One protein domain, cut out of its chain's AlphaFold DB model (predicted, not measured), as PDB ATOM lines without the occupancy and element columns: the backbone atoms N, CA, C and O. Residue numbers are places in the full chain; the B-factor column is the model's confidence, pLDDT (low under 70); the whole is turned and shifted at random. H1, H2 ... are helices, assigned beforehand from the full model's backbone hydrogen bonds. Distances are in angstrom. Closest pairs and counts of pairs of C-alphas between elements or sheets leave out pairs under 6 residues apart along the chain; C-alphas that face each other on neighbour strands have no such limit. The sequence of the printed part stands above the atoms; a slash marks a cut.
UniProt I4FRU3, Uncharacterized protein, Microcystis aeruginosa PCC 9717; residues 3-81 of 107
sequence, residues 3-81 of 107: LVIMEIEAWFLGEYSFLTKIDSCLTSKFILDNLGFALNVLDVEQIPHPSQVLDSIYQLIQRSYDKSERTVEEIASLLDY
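Overview. This is residues 3 to 81 of the 107 residues of an uncharacterized protein of Microcystis aeruginosa PCC 9717 (UniProt I4FRU3). Five short helices form a rounded cluster with few contacts between helices: H1 and H4 meet at a steep tilt, with H3 and H5 toward opposite ends and a long loop, residues 36 to 49, joining H3 to H4. The printed part has 79 residues, with H1 to H5 in order, no named strand, and class all helix. It is compact, radius of gyration of the C-alphas 11.5 A, spanning 30 by 25 by 23 A.

Along the chain. H1, residues 3 to 14, begins at C-alpha 3 (131.297, 50.287, 102.701) and measures 16.6 A. H2 is residues 18 to 22, 6.5 A; H3, 28 to 35, 10.3 A; H4, 50 to 59, 14.3 A. H5, residues 69 to 78, 14.4 A, ends at C-alpha 78 (126.148, 53.921, 124.109).

Arrangement. H1 and H4 touch, closest C-alphas Ala 10 and Pro 50, 5.4 A, at a steep tilt of 50 degrees. H3 and H4 only just touch, with 3 pairs of C-alphas within 8 A, closest Ile 31 and Ile 57, 6.9 A, about perpendicular at 89 degrees. H2 and H5 only just touch, also with 3 pairs, closest Phe 18 and Leu 78, 5.4 A. H3 and H5 are apart. In H1 to H5, every O i to N i+4 pair is within hydrogen-bond range.

Size, cuts and confidence. The farthest C-alphas, Val 4 and Asp 33, are 30.4 A apart. The printed part has no cut; H3 to H4 is a long link. Residues 3 to 6 are under pLDDT 70.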
ATOM      1  N   LEU A   3     130.546  49.059 102.407       56.97
ATOM      2  CA  LEU A   3     131.297  50.287 102.701       56.97
ATOM      3  C   LEU A   3     130.699  51.090 103.870       56.97
ATOM      4  O   LEU A   3     131.404  51.333 104.836       56.97
ATOM      5  N   VAL A   4     129.391  51.376 103.844       61.19
ATOM      6  CA  VAL A   4     128.714  52.143 104.913       61.19
ATOM      7  C   VAL A   4     128.813  51.463 106.288       61.19
ATOM      8  O   VAL A   4     128.983  52.129 107.300       61.19
ATOM      9  N   ILE A   5     128.740  50.126 106.342       59.84
ATOM     10  CA  ILE A   5     128.837  49.377 107.609       59.84
ATOM     11  C   ILE A   5     130.284  49.379 108.118       59.84
ATOM     12  O   ILE A   5     130.512  49.554 109.309       59.84
ATOM     13  N   MET A   6     131.265  49.224 107.221       65.81
ATOM     14  CA  MET A   6     132.683  49.317 107.584       65.81
ATOM     15  C   MET A   6     133.049  50.710 108.111       65.81
ATOM     16  O   MET A   6     133.815  50.803 109.064       65.81
ATOM     17  N   GLU A   7     132.486  51.772 107.530       70.69
ATOM     18  CA  GLU A   7     132.679  53.143 108.015       70.69
ATOM     19  C   GLU A   7     132.134  53.311 109.439       70.69
ATOM     20  O   GLU A   7     132.860  53.775 110.312       70.69
ATOM     21  N   ILE A   8     130.912  52.845 109.714       77.38
ATOM     22  CA  ILE A   8     130.312  52.922 111.056       77.38
ATOM     23  C   ILE A   8     131.135  52.137 112.091       77.38
ATOM     24  O   ILE A   8     131.400  52.642 113.179       77.38
ATOM     25  N   GLU A   9     131.601  50.931 111.758       85.25
ATOM     26  CA  GLU A   9     132.450  50.129 112.652       85.25
ATOM     27  C   GLU A   9     133.788  50.817 112.957       85.25
ATOM     28  O   GLU A   9     134.278  50.766 114.087       85.25
ATOM     29  N   ALA A  10     134.383  51.486 111.966       83.62
ATOM     30  CA  ALA A  10     135.585  52.285 112.175       83.62
ATOM     31  C   ALA A  10     135.306  53.480 113.105       83.62
ATOM     32  O   ALA A  10     136.137  53.805 113.954       83.62
ATOM     33  N   TRP A  11     134.124  54.096 113.009       81.75
ATOM     34  CA  TRP A  11     133.722  55.191 113.898       81.75
ATOM     35  C   TRP A  11     133.521  54.712 115.332       81.75
ATOM     36  O   TRP A  11     133.973  55.385 116.257       81.75
ATOM     37  N   PHE A  12     132.931  53.527 115.521       87.31
ATOM     38  CA  PHE A  12     132.824  52.899 116.840       87.31
ATOM     39  C   PHE A  12     134.206  52.741 117.478       87.31
ATOM     40  O   PHE A  12     134.416  53.160 118.610       87.31
ATOM     41  N   LEU A  13     135.186  52.218 116.736       87.31
ATOM     42  CA  LEU A  13     136.560  52.080 117.234       87.31
ATOM     43  C   LEU A  13     137.227  53.429 117.559       87.31
ATOM     44  O   LEU A  13     138.086  53.487 118.439       87.31
ATOM     45  N   GLY A  14     136.827  54.505 116.877       84.06
ATOM     46  CA  GLY A  14     137.292  55.865 117.150       84.06
ATOM     47  C   GLY A  14     136.723  56.474 118.433       84.06
ATOM     48  O   GLY A  14     137.420  57.214 119.126       84.06
ATOM     49  N   GLU A  15     135.485  56.130 118.776       86.00
ATOM     50  CA  GLU A  15     134.814  56.495 120.027       86.00
ATOM     51  C   GLU A  15     134.882  55.319 121.009       86.00
ATOM     52  O   GLU A  15     133.879  54.783 121.444       86.00
ATOM     53  N   TYR A  16     136.078  54.857 121.364       87.38
ATOM     54  CA  TYR A  16     136.238  53.635 122.163       87.38
ATOM     55  C   TYR A  16     135.707  53.722 123.612       87.38
ATOM     56  O   TYR A  16     135.822  52.739 124.349       87.38
ATOM     57  N   SER A  17     135.148  54.854 124.066       87.50
ATOM     58  CA  SER A  17     134.635  54.968 125.438       87.50
ATOM     59  C   SER A  17     133.414  54.074 125.674       87.50
ATOM     60  O   SER A  17     133.252  53.556 126.786       87.50
ATOM     61  N   PHE A  18     132.613  53.797 124.633       90.50
ATOM     62  CA  PHE A  18     131.451  52.907 124.732       90.50
ATOM     63  C   PHE A  18     131.820  51.500 125.226       90.50
ATOM     64  O   PHE A  18     131.019  50.867 125.911       90.50
ATOM     65  N   LEU A  19     133.039  51.020 124.948       91.88
ATOM     66  CA  LEU A  19     133.494  49.690 125.363       91.88
ATOM     67  C   LEU A  19     133.425  49.521 126.884       91.88
ATOM     68  O   LEU A  19     132.974  48.488 127.371       91.88
ATOM     69  N   THR A  20     133.772  50.571 127.632       92.38
ATOM     70  CA  THR A  20     133.673  50.572 129.101       92.38
ATOM     71  C   THR A  20     132.229  50.591 129.612       92.38
ATOM     72  O   THR A  20     131.977  50.169 130.740       92.38
ATOM     73  N   LYS A  21     131.275  51.052 128.789       92.25
ATOM     74  CA  LYS A  21     129.833  51.014 129.081       92.25
ATOM     75  C   LYS A  21     129.240  49.624 128.816       92.25
ATOM     76  O   LYS A  21     128.291  49.247 129.495       92.25
ATOM     77  N   ILE A  22     129.808  48.865 127.873       91.44
ATOM     78  CA  ILE A  22     129.448  47.459 127.620       91.44
ATOM     79  C   ILE A  22     129.964  46.559 128.739       91.44
ATOM     80  O   ILE A  22     129.212  45.757 129.294       91.44
ATOM     81  N   ASP A  23     131.252  46.682 129.054       92.12
ATOM     82  CA  ASP A  23     131.880  45.985 130.167       92.12
ATOM     83  C   ASP A  23     132.994  46.852 130.753       92.12
ATOM     84  O   ASP A  23     133.936  47.249 130.064       92.12
ATOM     85  N   SER A  24     132.913  47.116 132.055       92.12
ATOM     86  CA  SER A  24     133.877  47.954 132.773       92.12
ATOM     87  C   SER A  24     135.336  47.475 132.676       92.12
ATOM     88  O   SER A  24     136.249  48.269 132.903       92.12
ATOM     89  N   CYS A  25     135.580  46.207 132.319       92.25
ATOM     90  CA  CYS A  25     136.924  45.661 132.127       92.25
ATOM     91  C   CYS A  25     137.579  46.119 130.816       92.25
ATOM     92  O   CYS A  25     138.809  46.167 130.747       92.25
ATOM     93  N   LEU A  26     136.795  46.489 129.795       92.44
ATOM     94  CA  LEU A  26     137.267  46.879 128.459       92.44
ATOM     95  C   LEU A  26     137.849  48.302 128.427       92.44
ATOM     96  O   LEU A  26     137.489  49.154 127.619       92.44
ATOM     97  N   THR A  27     138.783  48.568 129.332       91.38
ATOM     98  CA  THR A  27     139.552  49.811 129.369       91.38
ATOM     99  C   THR A  27     140.624  49.810 128.279       91.38
ATOM    100  O   THR A  27     141.150  48.757 127.913       91.38
ATOM    101  N   SER A  28     141.038  50.990 127.808       88.44
ATOM    102  CA  SER A  28     142.101  51.106 126.795       88.44
ATOM    103  C   SER A  28     143.396  50.401 127.208       88.44
ATOM    104  O   SER A  28     144.088  49.845 126.361       88.44
ATOM    105  N   LYS A  29     143.712  50.397 128.510       90.00
ATOM    106  CA  LYS A  29     144.874  49.686 129.049       90.00
ATOM    107  C   LYS A  29     144.703  48.171 128.946       90.00
ATOM    108  O   LYS A  29     145.600  47.501 128.456       90.00
ATOM    109  N   PHE A  30     143.552  47.643 129.359       92.69
ATOM    110  CA  PHE A  30     143.275  46.210 129.283       92.69
ATOM    111  C   PHE A  30     143.310  45.695 127.839       92.69
ATOM    112  O   PHE A  30     143.864  44.633 127.568       92.69
ATOM    113  N   ILE A  31     142.775  46.478 126.901       91.88
ATOM    114  CA  ILE A  31     142.798  46.156 125.472       91.88
ATOM    115  C   ILE A  31     144.234  46.170 124.936       91.88
ATOM    116  O   ILE A  31     144.626  45.236 124.240       91.88
ATOM    117  N   LEU A  32     145.041  47.168 125.308       91.81
ATOM    118  CA  LEU A  32     146.456  47.225 124.937       91.81
ATOM    119  C   LEU A  32     147.243  46.025 125.476       91.81
ATOM    120  O   LEU A  32     148.001  45.416 124.726       91.81
ATOM    121  N   ASP A  33     147.039  45.665 126.743       92.88
ATOM    122  CA  ASP A  33     147.763  44.572 127.396       92.88
ATOM    123  C   ASP A  33     147.436  43.199 126.768       92.88
ATOM    124  O   ASP A  33     148.298  42.323 126.735       92.88
ATOM    125  N   ASN A  34     146.217  43.008 126.241       93.06
ATOM    126  CA  ASN A  34     145.784  41.728 125.661       93.06
ATOM    127  C   ASN A  34     145.915  41.647 124.130       93.06
ATOM    128  O   ASN A  34     146.208  40.573 123.609       93.06
ATOM    129  N   LEU A  35     145.681  42.743 123.402       89.94
ATOM    130  CA  LEU A  35     145.680  42.757 121.931       89.94
ATOM    131  C   LEU A  35     146.903  43.459 121.323       89.94
ATOM    132  O   LEU A  35     147.119  43.376 120.116       89.94
ATOM    133  N   GLY A  36     147.715  44.146 122.132       86.88
ATOM    134  CA  GLY A  36     148.963  44.768 121.686       86.88
ATOM    135  C   GLY A  36     148.797  46.068 120.893       86.88
ATOM    136  O   GLY A  36     149.776  46.555 120.330       86.88
ATOM    137  N   PHE A  37     147.595  46.653 120.849       84.31
ATOM    138  CA  PHE A  37     147.346  47.955 120.223       84.31
ATOM    139  C   PHE A  37     146.552  48.887 121.139       84.31
ATOM    140  O   PHE A  37     145.724  48.453 121.938       84.31
ATOM    141  N   ALA A  38     146.791  50.192 121.008       81.88
ATOM    142  CA  ALA A  38     146.101  51.204 121.797       81.88
ATOM    143  C   ALA A  38     145.065  51.940 120.934       81.88
ATOM    144  O   ALA A  38     145.405  52.571 119.934       81.88
ATOM    145  N   LEU A  39     143.794  51.875 121.340       81.88
ATOM    146  CA  LEU A  39     142.671  52.495 120.618       81.88
ATOM    147  C   LEU A  39     142.762  54.030 120.551       81.88
ATOM    148  O   LEU A  39     142.269  54.644 119.614       81.88
ATOM    149  N   ASN A  40     143.440  54.663 121.510       75.94
ATOM    150  CA  ASN A  40     143.568  56.121 121.591       75.94
ATOM    151  C   ASN A  40     144.480  56.748 120.520       75.94
ATOM    152  O   ASN A  40     144.382  57.951 120.276       75.94
ATOM    153  N   VAL A  41     145.364  55.958 119.910       75.00
ATOM    154  CA  VAL A  41     146.290  56.394 118.848       75.00
ATOM    155  C   VAL A  41     145.924  55.816 117.486       75.00
ATOM    156  O   VAL A  41     146.639  56.036 116.511       75.00
ATOM    157  N   LEU A  42     144.844  55.041 117.424       74.00
ATOM    158  CA  LEU A  42     144.485  54.288 116.241       74.00
ATOM    159  C   LEU A  42     143.897  55.230 115.189       74.00
ATOM    160  O   LEU A  42     142.927  55.944 115.443       74.00
ATOM    161  N   ASP A  43     144.507  55.239 114.007       77.75
ATOM    162  CA  ASP A  43     143.943  55.914 112.846       77.75
ATOM    163  C   ASP A  43     142.841  55.025 112.267       77.75
ATOM    164  O   ASP A  43     143.107  53.998 111.637       77.75
ATOM    165  N   VAL A  44     141.593  55.403 112.534       75.50
ATOM    166  CA  VAL A  44     140.404  54.643 112.134       75.50
ATOM    167  C   VAL A  44     140.266  54.503 110.619       75.50
ATOM    168  O   VAL A  44     139.702  53.510 110.165       75.50
ATOM    169  N   GLU A  45     140.831  55.426 109.829       72.06
ATOM    170  CA  GLU A  45     140.822  55.340 108.359       72.06
ATOM    171  C   GLU A  45     141.774  54.253 107.835       72.06
ATOM    172  O   GLU A  45     141.633  53.796 106.700       72.06
ATOM    173  N   GLN A  46     142.733  53.815 108.654       76.56
ATOM    174  CA  GLN A  46     143.731  52.808 108.290       76.56
ATOM    175  C   GLN A  46     143.365  51.401 108.762       76.56
ATOM    176  O   GLN A  46     144.152  50.477 108.565       76.56
ATOM    177  N   ILE A  47     142.196  51.209 109.383       79.81
ATOM    178  CA  ILE A  47     141.755  49.893 109.851       79.81
ATOM    179  C   ILE A  47     141.149  49.121 108.671       79.81
ATOM    180  O   ILE A  47     140.033  49.428 108.251       79.81
ATOM    181  N   PRO A  48     141.813  48.075 108.145       75.69
ATOM    182  CA  PRO A  48     141.304  47.354 106.979       75.69
ATOM    183  C   PRO A  48     140.047  46.529 107.298       75.69
ATOM    184  O   PRO A  48     139.185  46.337 106.437       75.69
ATOM    185  N   HIS A  49     139.928  46.032 108.535       85.94
ATOM    186  CA  HIS A  49     138.854  45.135 108.965       85.94
ATOM    187  C   HIS A  49     138.302  45.525 110.349       85.94
ATOM    188  O   HIS A  49     138.537  44.814 111.327       85.94
ATOM    189  N   PRO A  50     137.544  46.632 110.458       88.19
ATOM    190  CA  PRO A  50     137.095  47.160 111.748       88.19
ATOM    191  C   PRO A  50     136.214  46.170 112.526       88.19
ATOM    192  O   PRO A  50     136.449  45.956 113.709       88.19
ATOM    193  N   SER A  51     135.311  45.435 111.868       88.69
ATOM    194  CA  SER A  51     134.609  44.310 112.519       88.69
ATOM    195  C   SER A  51     135.490  43.242 113.165       88.69
ATOM    196  O   SER A  51     135.106  42.714 114.200       88.69
ATOM    197  N   GLN A  52     136.640  42.896 112.581       90.62
ATOM    198  CA  GLN A  52     137.526  41.887 113.174       90.62
ATOM    199  C   GLN A  52     138.209  42.439 114.425       90.62
ATOM    200  O   GLN A  52     138.429  41.707 115.389       90.62
ATOM    201  N   VAL A  53     138.514  43.739 114.426       90.75
ATOM    202  CA  VAL A  53     139.043  44.437 115.600       90.75
ATOM    203  C   VAL A  53     137.985  44.488 116.705       90.75
ATOM    204  O   VAL A  53     138.290  44.132 117.840       90.75
ATOM    205  N   LEU A  54     136.741  44.855 116.375       92.12
ATOM    206  CA  LEU A  54     135.618  44.833 117.320       92.12
ATOM    207  C   LEU A  54     135.392  43.432 117.894       92.12
ATOM    208  O   LEU A  54     135.305  43.286 119.110       92.12
ATOM    209  N   ASP A  55     135.373  42.400 117.048       94.25
ATOM    210  CA  ASP A  55     135.216  41.020 117.512       94.25
ATOM    211  C   ASP A  55     136.367  40.605 118.433       94.25
ATOM    212  O   ASP A  55     136.118  40.101 119.523       94.25
ATOM    213  N   SER A  56     137.616  40.930 118.085       93.62
ATOM    214  CA  SER A  56     138.779  40.648 118.942       93.62
ATOM    215  C   SER A  56     138.659  41.288 120.330       93.62
ATOM    216  O   SER A  56     139.042  40.675 121.323       93.62
ATOM    217  N   ILE A  57     138.103  42.501 120.416       93.69
ATOM    218  CA  ILE A  57     137.844  43.184 121.692       93.69
ATOM    219  C   ILE A  57     136.720  42.482 122.465       93.69
ATOM    220  O   ILE A  57     136.862  42.246 123.663       93.69
ATOM    221  N   TYR A  58     135.628  42.106 121.798       93.94
ATOM    222  CA  TYR A  58     134.514  41.387 122.426       93.94
ATOM    223  C   TYR A  58     134.937  40.006 122.945       93.94
ATOM    224  O   TYR A  58     134.504  39.595 124.026       93.94
ATOM    225  N   GLN A  59     135.842  39.314 122.244       95.19
ATOM    226  CA  GLN A  59     136.363  38.016 122.681       95.19
ATOM    227  C   GLN A  59     137.117  38.106 124.018       95.19
ATOM    228  O   GLN A  59     137.130  37.128 124.768       95.19
ATOM    229  N   LEU A  60     137.670  39.273 124.387       94.06
ATOM    230  CA  LEU A  60     138.313  39.470 125.696       94.06
ATOM    231  C   LEU A  60     137.347  39.274 126.874       94.06
ATOM    232  O   LEU A  60     137.777  38.916 127.968       94.06
ATOM    233  N   ILE A  61     136.049  39.485 126.648       94.12
ATOM    234  CA  ILE A  61     134.976  39.270 127.629       94.12
ATOM    235  C   ILE A  61     134.109  38.053 127.276       94.12
ATOM    236  O   ILE A  61     132.973  37.944 127.735       94.12
ATOM    237  N   GLN A  62     134.635  37.132 126.459       93.69
ATOM    238  CA  GLN A  62     133.948  35.911 126.010       93.69
ATOM    239  C   GLN A  62     132.625  36.188 125.275       93.69
ATOM    240  O   GLN A  62     131.688  35.389 125.329       93.69
ATOM    241  N   ARG A  63     132.534  37.331 124.588       93.00
ATOM    242  CA  ARG A  63     131.430  37.669 123.684       93.00
ATOM    243  C   ARG A  63     131.928  37.674 122.243       93.00
ATOM    244  O   ARG A  63     133.124  37.762 122.000       93.00
ATOM    245  N   SER A  64     131.003  37.625 121.295       91.81
ATOM    246  CA  SER A  64     131.296  37.839 119.877       91.81
ATOM    247  C   SER A  64     130.616  39.111 119.412       91.81
ATOM    248  O   SER A  64     129.484  39.388 119.814       91.81
ATOM    249  N   TYR A  65     131.294  39.873 118.561       91.12
ATOM    250  CA  TYR A  65     130.658  40.971 117.852       91.12
ATOM    251  C   TYR A  65     129.920  40.399 116.640       91.12
ATOM    252  O   TYR A  65     130.534  39.865 115.714       91.12
ATOM    253  N   ASP A  66     128.593  40.511 116.636       86.00
ATOM    254  CA  ASP A  66     127.790  40.243 115.451       86.00
ATOM    255  C   ASP A  66     127.381  41.560 114.777       86.00
ATOM    256  O   ASP A  66     127.086  42.559 115.425       86.00
ATOM    257  N   LYS A  67     127.366  41.574 113.440       84.06
ATOM    258  CA  LYS A  67     126.956  42.749 112.653       84.06
ATOM    259  C   LYS A  67     125.432  42.886 112.569       84.06
ATOM    260  O   LYS A  67     124.919  43.368 111.558       84.06
ATOM    261  N   SER A  68     124.694  42.361 113.548       85.75
ATOM    262  CA  SER A  68     123.243  42.495 113.535       85.75
ATOM    263  C   SER A  68     122.851  43.943 113.805       85.75
ATOM    264  O   SER A  68     123.548  44.679 114.503       85.75
ATOM    265  N   GLU A  69     121.705  44.343 113.261       81.88
ATOM    266  CA  GLU A  69     121.114  45.660 113.506       81.88
ATOM    267  C   GLU A  69     120.994  45.945 115.008       81.88
ATOM    268  O   GLU A  69     121.399  47.006 115.461       81.88
ATOM    269  N   ARG A  70     120.579  44.945 115.796       84.81
ATOM    270  CA  ARG A  70     120.474  45.043 117.254       84.81
ATOM    271  C   ARG A  70     121.800  45.429 117.918       84.81
ATOM    272  O   ARG A  70     121.804  46.292 118.788       84.81
ATOM    273  N   THR A  71     122.903  44.791 117.531       86.00
ATOM    274  CA  THR A  71     124.231  45.079 118.100       86.00
ATOM    275  C   THR A  71     124.705  46.470 117.695       86.00
ATOM    276  O   THR A  71     125.242  47.211 118.515       86.00
ATOM    277  N   VAL A  72     124.462  46.859 116.443       85.06
ATOM    278  CA  VAL A  72     124.792  48.200 115.943       85.06
ATOM    279  C   VAL A  72     123.983  49.276 116.678       85.06
ATOM    280  O   VAL A  72     124.553  50.288 117.079       85.06
ATOM    281  N   GLU A  73     122.686  49.056 116.900       84.44
ATOM    282  CA  GLU A  73     121.809  49.954 117.661       84.44
ATOM    283  C   GLU A  73     122.218  50.056 119.133       84.44
ATOM    284  O   GLU A  73     122.242  51.155 119.690       84.44
ATOM    285  N   GLU A  74     122.576  48.931 119.760       88.88
ATOM    286  CA  GLU A  74     123.084  48.910 121.131       88.88
ATOM    287  C   GLU A  74     124.347  49.765 121.245       88.88
ATOM    288  O   GLU A  74     124.386  50.678 122.069       88.88
ATOM    289  N   ILE A  75     125.342  49.537 120.380       89.19
ATOM    290  CA  ILE A  75     126.572  50.336 120.369       89.19
ATOM    291  C   ILE A  75     126.234  51.806 120.146       89.19
ATOM    292  O   ILE A  75     126.665  52.639 120.938       89.19
ATOM    293  N   ALA A  76     125.420  52.123 119.135       84.81
ATOM    294  CA  ALA A  76     125.027  53.493 118.826       84.81
ATOM    295  C   ALA A  76     124.410  54.202 120.041       84.81
ATOM    296  O   ALA A  76     124.787  55.330 120.345       84.81
ATOM    297  N   SER A  77     123.543  53.522 120.796       85.81
ATOM    298  CA  SER A  77     122.923  54.078 122.007       85.81
ATOM    299  C   SER A  77     123.912  54.388 123.139       85.81
ATOM    300  O   SER A  77     123.616  55.198 124.017       85.81
ATOM    301  N   LEU A  78     125.087  53.750 123.121       88.56
ATOM    302  CA  LEU A  78     126.148  53.921 124.109       88.56
ATOM    303  C   LEU A  78     127.209  54.938 123.674       88.56
ATOM    304  O   LEU A  78     128.040  55.314 124.505       88.56
ATOM    305  N   LEU A  79     127.194  55.391 122.422       87.00
ATOM    306  CA  LEU A  79     128.174  56.348 121.919       87.00
ATOM    307  C   LEU A  79     128.012  57.721 122.562       87.00
ATOM    308  O   LEU A  79     126.907  58.201 122.826       87.00
ATOM    309  N   ASP A  80     129.141  58.388 122.763       84.56
ATOM    310  CA  ASP A  80     129.152  59.815 123.055       84.56
ATOM    311  C   ASP A  80     129.042  60.632 121.755       84.56
ATOM    312  O   ASP A  80     130.032  60.950 121.090       84.56
ATOM    313  N   TYR A  81     127.807  60.957 121.365       74.94
ATOM    314  CA  TYR A  81     127.527  61.730 120.151       74.94
ATOM    315  C   TYR A  81     128.144  63.134 120.168       74.94
ATOM    316  O   TYR A  81     128.509  63.645 119.107       74.94
TER     317      TYR A  81